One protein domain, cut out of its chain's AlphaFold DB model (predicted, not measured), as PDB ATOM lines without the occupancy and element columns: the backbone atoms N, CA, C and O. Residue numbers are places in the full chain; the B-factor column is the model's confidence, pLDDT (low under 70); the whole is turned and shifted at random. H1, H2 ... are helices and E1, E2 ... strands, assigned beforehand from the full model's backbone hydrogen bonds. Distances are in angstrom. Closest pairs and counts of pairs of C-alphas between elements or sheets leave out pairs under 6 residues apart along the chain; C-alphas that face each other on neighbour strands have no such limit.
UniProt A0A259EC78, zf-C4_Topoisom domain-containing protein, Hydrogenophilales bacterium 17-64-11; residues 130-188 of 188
ATOM      1  N   ASN A 130      29.410 -43.143 -12.065       57.28
ATOM      2  CA  ASN A 130      30.820 -42.791 -12.280       57.28
ATOM      3  C   ASN A 130      31.363 -41.871 -11.175       57.28
ATOM      4  O   ASN A 130      32.463 -42.111 -10.674       57.28
ATOM      5  N   ASP A 131      30.572 -40.903 -10.699       65.50
ATOM      6  CA  ASP A 131      30.944 -40.089  -9.535       65.50
ATOM      7  C   ASP A 131      30.954 -40.917  -8.253       65.50
ATOM      8  O   ASP A 131      31.910 -40.861  -7.481       65.50
ATOM      9  N   PHE A 132      29.934 -41.751  -8.053       74.69
ATOM     10  CA  PHE A 132      29.828 -42.572  -6.855       74.69
ATOM     11  C   PHE A 132      31.006 -43.555  -6.719       74.69
ATOM     12  O   PHE A 132      31.666 -43.598  -5.679       74.69
ATOM     13  N   ARG A 133      31.369 -44.277  -7.794       75.94
ATOM     14  CA  ARG A 133      32.549 -45.165  -7.802       75.94
ATOM     15  C   ARG A 133      33.858 -44.404  -7.607       75.94
ATOM     16  O   ARG A 133      34.742 -44.892  -6.901       75.94
ATOM     17  N   ARG A 134      33.987 -43.203  -8.182       79.06
ATOM     18  CA  ARG A 134      35.167 -42.349  -7.993       79.06
ATOM     19  C   ARG A 134      35.328 -41.937  -6.531       79.06
ATOM     20  O   ARG A 134      36.438 -41.999  -6.009       79.06
ATOM     21  N   ARG A 135      34.237 -41.581  -5.852       84.25
ATOM     22  CA  ARG A 135      34.245 -41.212  -4.427       84.25
ATOM     23  C   ARG A 135      34.536 -42.407  -3.518       84.25
ATOM     24  O   ARG A 135      35.323 -42.265  -2.585       84.25
ATOM     25  N   ILE A 136      34.017 -43.600  -3.833       86.25
ATOM     26  CA  ILE A 136      34.420 -44.842  -3.146       86.25
ATOM     27  C   ILE A 136      35.931 -45.056  -3.274       86.25
ATOM     28  O   ILE A 136      36.613 -45.239  -2.268       86.25
ATOM     29  N   SER A 137      36.470 -44.973  -4.493       83.56
ATOM     30  CA  SER A 137      37.903 -45.165  -4.736       83.56
ATOM     31  C   SER A 137      38.765 -44.131  -3.999       83.56
ATOM     32  O   SER A 137      39.784 -44.488  -3.409       83.56
ATOM     33  N   GLN A 138      38.333 -42.865  -3.951       84.88
ATOM     34  CA  GLN A 138      38.997 -41.813  -3.173       84.88
ATOM     35  C   GLN A 138      39.027 -42.130  -1.671       84.88
ATOM     36  O   GLN A 138      40.067 -41.970  -1.030       84.88
ATOM     37  N   LEU A 139      37.917 -42.616  -1.109       86.56
ATOM     38  CA  LEU A 139      37.851 -43.013   0.297       86.56
ATOM     39  C   LEU A 139      38.746 -44.223   0.589       86.56
ATOM     40  O   LEU A 139      39.447 -44.248   1.599       86.56
ATOM     41  N   GLU A 140      38.763 -45.225  -0.289       86.00
ATOM     42  CA  GLU A 140      39.616 -46.407  -0.128       86.00
ATOM     43  C   GLU A 140      41.111 -46.071  -0.262       86.00
ATOM     44  O   GLU A 140      41.941 -46.629   0.464       86.00
ATOM     45  N   ALA A 141      41.461 -45.111  -1.124       80.88
ATOM     46  CA  ALA A 141      42.826 -44.613  -1.288       80.88
ATOM     47  C   ALA A 141      43.369 -43.924  -0.023       80.88
ATOM     48  O   ALA A 141      44.574 -43.991   0.229       80.88
ATOM     49  N   ALA A 142      42.500 -43.353   0.824       81.56
ATOM     50  CA  ALA A 142      42.890 -42.820   2.132       81.56
ATOM     51  C   ALA A 142      43.441 -43.906   3.087       81.56
ATOM     52  O   ALA A 142      44.055 -43.590   4.106       81.56
ATOM     53  N   GLY A 143      43.279 -45.194   2.751       75.62
ATOM     54  CA  GLY A 143      44.115 -46.268   3.287       75.62
ATOM     55  C   GLY A 143      43.800 -46.683   4.725       75.62
ATOM     56  O   GLY A 143      44.713 -47.047   5.475       75.62
ATOM     57  N   LYS A 144      42.524 -46.660   5.129       85.44
ATOM     58  CA  LYS A 144      42.103 -47.086   6.474       85.44
ATOM     59  C   LYS A 144      42.473 -48.547   6.757       85.44
ATOM     60  O   LYS A 144      42.253 -49.445   5.944       85.44
ATOM     61  N   LYS A 145      43.022 -48.790   7.952       91.31
ATOM     62  CA  LYS A 145      43.442 -50.119   8.421       91.31
ATOM     63  C   LYS A 145      42.458 -50.693   9.432       91.31
ATOM     64  O   LYS A 145      41.937 -49.992  10.298       91.31
ATOM     65  N   CYS A 146      42.241 -51.997   9.350       91.62
ATOM     66  CA  CYS A 146      41.392 -52.739  10.262       91.62
ATOM     67  C   CYS A 146      42.018 -52.799  11.661       91.62
ATOM     68  O   CYS A 146      43.134 -53.285  11.818       91.62
ATOM     69  N   GLN A 147      41.273 -52.411  12.698       89.00
ATOM     70  CA  GLN A 147      41.741 -52.489  14.092       89.00
ATOM     71  C   GLN A 147      41.912 -53.924  14.625       89.00
ATOM     72  O   GLN A 147      42.520 -54.103  15.672       89.00
ATOM     73  N   LYS A 148      41.379 -54.944  13.934       89.31
ATOM     74  CA  LYS A 148      41.481 -56.349  14.370       89.31
ATOM     75  C   LYS A 148      42.710 -57.072  13.819       89.31
ATOM     76  O   LYS A 148      43.314 -57.854  14.538       89.31
ATOM     77  N   CYS A 149      43.053 -56.845  12.551       91.75
ATOM     78  CA  CYS A 149      44.130 -57.573  11.865       91.75
ATOM     79  C   CYS A 149      45.164 -56.671  11.173       91.75
ATOM     80  O   CYS A 149      46.135 -57.172  10.619       91.75
ATOM     81  N   GLY A 150      44.957 -55.350  11.144       89.38
ATOM     82  CA  GLY A 150      45.850 -54.396  10.480       89.38
ATOM     83  C   GLY A 150      45.752 -54.353   8.948       89.38
ATOM     84  O   GLY A 150      46.339 -53.459   8.338       89.38
ATOM     85  N   SER A 151      45.005 -55.265   8.318       90.06
ATOM     86  CA  SER A 151      44.769 -55.282   6.866       90.06
ATOM     87  C   SER A 151      43.945 -54.080   6.396       90.06
ATOM     88  O   SER A 151      43.291 -53.412   7.200       90.06
ATOM     89  N   LYS A 152      43.949 -53.801   5.087       91.81
ATOM     90  CA  LYS A 152      43.169 -52.697   4.508       91.81
ATOM     91  C   LYS A 152      41.666 -52.900   4.736       91.81
ATOM     92  O   LYS A 152      41.162 -54.025   4.773       91.81
ATOM     93  N   LEU A 153      40.957 -51.795   4.911       91.94
ATOM     94  CA  LEU A 153      39.502 -51.761   4.883       91.94
ATOM     95  C   LEU A 153      39.048 -51.374   3.476       91.94
ATOM     96  O   LEU A 153      39.656 -50.520   2.841       91.94
ATOM     97  N   ALA A 154      37.993 -52.030   3.016       89.94
ATOM     98  CA  ALA A 154      37.289 -51.735   1.778       89.94
ATOM     99  C   ALA A 154      35.876 -51.264   2.120       89.94
ATOM    100  O   ALA A 154      35.301 -51.685   3.135       89.94
ATOM    101  N   LEU A 155      35.319 -50.395   1.290       90.50
ATOM    102  CA  LEU A 155      33.958 -49.926   1.461       90.50
ATOM    103  C   LEU A 155      32.994 -51.014   0.974       90.50
ATOM    104  O   LEU A 155      33.131 -51.545  -0.125       90.50
ATOM    105  N   ARG A 156      32.021 -51.387   1.804       87.69
ATOM    106  CA  ARG A 156      31.011 -52.396   1.470       87.69
ATOM    107  C   ARG A 156      29.616 -51.855   1.710       87.69
ATOM    108  O   ARG A 156      29.399 -51.080   2.636       87.69
ATOM    109  N   GLU A 157      28.678 -52.301   0.890       86.31
ATOM    110  CA  GLU A 157      27.273 -51.932   0.988       86.31
ATOM    111  C   GLU A 157      26.513 -52.885   1.920       86.31
ATOM    112  O   GLU A 157      26.788 -54.087   1.991       86.31
ATOM    113  N   SER A 158      25.553 -52.343   2.663       83.62
ATOM    114  CA  SER A 158      24.570 -53.094   3.440       83.62
ATOM    115  C   SER A 158      23.184 -52.486   3.248       83.62
ATOM    116  O   SER A 158      23.056 -51.360   2.776       83.62
ATOM    117  N   GLN A 159      22.149 -53.175   3.728       82.69
ATOM    118  CA  GLN A 159      20.774 -52.653   3.748       82.69
ATOM    119  C   GLN A 159      20.613 -51.312   4.497       82.69
ATOM    120  O   GLN A 159      19.606 -50.634   4.331       82.69
ATOM    121  N   HIS A 160      21.575 -50.942   5.350       81.06
ATOM    122  CA  HIS A 160      21.570 -49.698   6.127       81.06
ATOM    123  C   HIS A 160      22.570 -48.659   5.594       81.06
ATOM    124  O   HIS A 160      22.877 -47.700   6.298       81.06
ATOM    125  N   GLY A 161      23.106 -48.867   4.388       84.38
ATOM    126  CA  GLY A 161      24.129 -48.021   3.779       84.38
ATOM    127  C   GLY A 161      25.533 -48.624   3.842       84.38
ATOM    128  O   GLY A 161      25.725 -49.805   4.160       84.38
ATOM    129  N   TYR A 162      26.523 -47.799   3.509       89.50
ATOM    130  CA  TYR A 162      27.916 -48.212   3.362       89.50
ATOM    131  C   TYR A 162      28.645 -48.320   4.706       89.50
ATOM    132  O   TYR A 162      28.326 -47.649   5.688       89.50
ATOM    133  N   PHE A 163      29.650 -49.191   4.764       91.69
ATOM    134  CA  PHE A 163      30.509 -49.354   5.932       91.69
ATOM    135  C   PHE A 163      31.904 -49.848   5.541       91.69
ATOM    136  O   PHE A 163      32.113 -50.422   4.474       91.69
ATOM    137  N   TRP A 164      32.870 -49.671   6.439       93.06
ATOM    138  CA  TRP A 164      34.222 -50.190   6.269       93.06
ATOM    139  C   TRP A 164      34.278 -51.668   6.661       93.06
ATOM    140  O   TRP A 164      34.124 -52.005   7.837       93.06
ATOM    141  N   GLY A 165      34.519 -52.550   5.695       92.00
ATOM    142  CA  GLY A 165      34.705 -53.988   5.889       92.00
ATOM    143  C   GLY A 165      36.158 -54.413   5.689       92.00
ATOM    144  O   GLY A 165      36.867 -53.875   4.844       92.00
ATOM    145  N   CYS A 166      36.634 -55.390   6.460       93.00
ATOM    146  CA  CYS A 166      37.986 -55.918   6.278       93.00
ATOM    147  C   CYS A 166      38.157 -56.591   4.909       93.00
ATOM    148  O   CYS A 166      37.337 -57.423   4.515       93.00
ATOM    149  N   SER A 167      39.249 -56.269   4.208       90.75
ATOM    150  CA  SER A 167      39.568 -56.867   2.908       90.75
ATOM    151  C   SER A 167      39.822 -58.376   2.991       90.75
ATOM    152  O   SER A 167      39.659 -59.072   1.998       90.75
ATOM    153  N   THR A 168      40.188 -58.892   4.168       91.00
ATOM    154  CA  THR A 168      40.467 -60.317   4.414       91.00
ATOM    155  C   THR A 168      39.261 -61.059   5.003       91.00
ATOM    156  O   THR A 168      39.418 -61.984   5.793       91.00
ATOM    157  N   PHE A 169      38.032 -60.626   4.727       86.50
ATOM    158  CA  PHE A 169      36.846 -61.444   5.010       86.50
ATOM    159  C   PHE A 169      36.834 -62.671   4.073       86.50
ATOM    160  O   PHE A 169      37.075 -62.479   2.881       86.50
ATOM    161  N   PRO A 170      36.518 -63.901   4.536       87.62
ATOM    162  CA  PRO A 170      35.921 -64.274   5.827       87.62
ATOM    163  C   PRO A 170      36.923 -64.539   6.961       87.62
ATOM    164  O   PRO A 170      36.501 -64.816   8.079       87.62
ATOM    165  N   GLN A 171      38.236 -64.441   6.721       89.25
ATOM    166  CA  GLN A 171      39.242 -64.673   7.768       89.25
ATOM    167  C   GLN A 171      39.213 -63.599   8.873       89.25
ATOM    168  O   GLN A 171      39.592 -63.866  10.010       89.25
ATOM    169  N   CYS A 172      38.737 -62.387   8.567       91.00
ATOM    170  CA  CYS A 172      38.533 -61.314   9.537       91.00
ATOM    171  C   CYS A 172      37.160 -60.647   9.375       91.00
ATOM    172  O   CYS A 172      36.840 -60.073   8.335       91.00
ATOM    173  N   PHE A 173      36.379 -60.633  10.458       89.62
ATOM    174  CA  PHE A 173      35.076 -59.957  10.561       89.62
ATOM    175  C   PHE A 173      35.214 -58.535  11.138       89.62
ATOM    176  O   PHE A 173      34.426 -58.086  11.979       89.62
ATOM    177  N   GLY A 174      36.297 -57.836  10.795       90.56
ATOM    178  CA  GLY A 174      36.491 -56.435  11.161       90.56
ATOM    179  C   GLY A 174      35.518 -55.541  10.401       90.56
ATOM    180  O   GLY A 174      35.459 -55.611   9.176       90.56
ATOM    181  N   ARG A 175      34.766 -54.707  11.127       91.06
ATOM    182  CA  ARG A 175      33.828 -53.734  10.559       91.06
ATOM    183  C   ARG A 175      33.903 -52.410  11.311       91.06
ATOM    184  O   ARG A 175      34.043 -52.425  12.535       91.06
ATOM    185  N   GLN A 176      33.797 -51.294  10.602       89.88
ATOM    186  CA  GLN A 176      33.772 -49.946  11.172       89.88
ATOM    187  C   GLN A 176      32.715 -49.091  10.467       89.88
ATOM    188  O   GLN A 176      32.400 -49.319   9.300       89.88
ATOM    189  N   ARG A 177      32.144 -48.121  11.188       89.44
ATOM    190  CA  ARG A 177      31.203 -47.152  10.609       89.44
ATOM    191  C   ARG A 177      31.966 -46.066   9.852       89.44
ATOM    192  O   ARG A 177      33.105 -45.758  10.207       89.44
ATOM    193  N   LEU A 178      31.323 -45.501   8.837       88.00
ATOM    194  CA  LEU A 178      31.796 -44.291   8.169       88.00
ATOM    195  C   LEU A 178      31.753 -43.104   9.133       88.00
ATOM    196  O   LEU A 178      30.878 -43.035  10.004       88.00
ATOM    197  N   SER A 179      32.703 -42.181   8.991       87.25
ATOM    198  CA  SER A 179      32.600 -40.879   9.647       87.25
ATOM    199  C   SER A 179      31.476 -40.050   9.011       87.25
ATOM    200  O   SER A 179      30.976 -40.365   7.930       87.25
ATOM    201  N   ARG A 180      31.079 -38.963   9.680       83.62
ATOM    202  CA  ARG A 180      30.061 -38.041   9.156       83.62
ATOM    203  C   ARG A 180      30.465 -37.451   7.800       83.62
ATOM    204  O   ARG A 180      29.631 -37.376   6.909       83.62
ATOM    205  N   GLU A 181      31.734 -37.083   7.653       83.31
ATOM    206  CA  GLU A 181      32.302 -36.532   6.417       83.31
ATOM    207  C   GLU A 181      32.337 -37.585   5.301       83.31
ATOM    208  O   GLU A 181      31.962 -37.302   4.169       83.31
ATOM    209  N   GLU A 182      32.713 -38.828   5.624       86.56
ATOM    210  CA  GLU A 182      32.760 -39.930   4.654       86.56
ATOM    211  C   GLU A 182      31.364 -40.329   4.160       86.56
ATOM    212  O   GLU A 182      31.194 -40.609   2.978       86.56
ATOM    213  N   SER A 183      30.361 -40.318   5.045       83.94
ATOM    214  CA  SER A 183      28.961 -40.538   4.656       83.94
ATOM    215  C   SER A 183      28.476 -39.423   3.734       83.94
ATOM    216  O   SER A 183      27.962 -39.696   2.658       83.94
ATOM    217  N   GLN A 184      28.721 -38.162   4.102       80.69
ATOM    218  CA  GLN A 184      28.317 -37.005   3.299       80.69
ATOM    219  C   GLN A 184      28.972 -36.966   1.914       80.69
ATOM    220  O   GLN A 184      28.380 -36.420   0.991       80.69
ATOM    221  N   LEU A 185      30.182 -37.509   1.758       79.69
ATOM    222  CA  LEU A 185      30.836 -37.642   0.453       79.69
ATOM    223  C   LEU A 185      30.156 -38.695  -0.433       79.69
ATOM    224  O   LEU A 185      30.121 -38.545  -1.652       79.69
ATOM    225  N   LEU A 186      29.610 -39.754   0.161       76.12
ATOM    226  CA  LEU A 186      28.907 -40.807  -0.573       76.12
ATOM    227  C   LEU A 186      27.459 -40.423  -0.910       76.12
ATOM    228  O   LEU A 186      26.973 -40.839  -1.953       76.12
ATOM    229  N   ASP A 187      26.810 -39.605  -0.080       69.44
ATOM    230  CA  ASP A 187      25.403 -39.199  -0.241       69.44
ATOM    231  C   ASP A 187      25.184 -37.993  -1.197       69.44
ATOM    232  O   ASP A 187      24.046 -37.563  -1.390       69.44
ATOM    233  N   GLN A 188      26.259 -37.411  -1.755       58.16
ATOM    234  CA  GLN A 188      26.244 -36.280  -2.717       58.16
ATOM    235  C   GLN A 188      25.963 -36.708  -4.165       58.16
ATOM    236  O   GLN A 188      25.857 -35.813  -5.026       58.16
TER     237      GLN A 188
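What this domain is: This is residues 130 to 188 of the 188 residues of the protein "zf-C4_Topoisom domain-containing protein" of Hydrogenophilales bacterium 17-64-11 (UniProt A0A259EC78). A two-stranded hairpin, E1 and E2, lies between two helices at one end of the domain and loops at the other, the loops including residues 146 to 149 and 168 to 172. The helices H1 and H2 meet at a steep tilt, and the last part of H1 comes near E1. The printed part has 59 residues, with two named helices and two named strands in the order H1, E1, E2, H2; the sheet E1 - E2 is antiparallel and the class is mixed, helices and strands. The whole is compact, with a radius of gyration of the C-alphas of 11.2 A and spans of 32 by 24 by 20 A.

How they stand to each other: H1, residues 130 to 141, touches H2, residues 180 to 186, with the C-alphas of Phe 132 and Leu 186 closest at 6.6 A. Their lines stand at a steep tilt of 42 degrees, opposite ways. The closest C-alphas of H1 and E1, residues 153 to 158, are those of Glu 140 and Ala 154, 6.1 A apart. E1 and E2, residues 161 to 166, form an antiparallel hairpin, with 143 degrees between their directions; N 156 and O 163 are 2.8 A apart, within hydrogen-bond range. Residues 164 to 165 of E2 also pair, antiparallel, with residues 175 to 176. H1 and E2 are apart, as are E1 and H2. In H1 and H2 every O i to N i+4 pair is within hydrogen-bond range.

Where its parts are: H1 begins at C-alpha 130, (30.820, -42.791, -12.280), and is 16.4 A long. E1 is 15.1 A long and E2 16.1 A. H2, 10.2 A long, ends at C-alpha 186, (28.907, -40.807, -0.573).

The domain as a whole: The two C-alphas farthest apart, those of Gln 171 and Gln 188, are 32.9 A apart. The printed part has no cut. The links H1 to E1 and E2 to H2 are long, with 11 and 13 residues. The mean pLDDT of the printed part is 85.0; residues 130 to 131 and 187 to 188 are under 70.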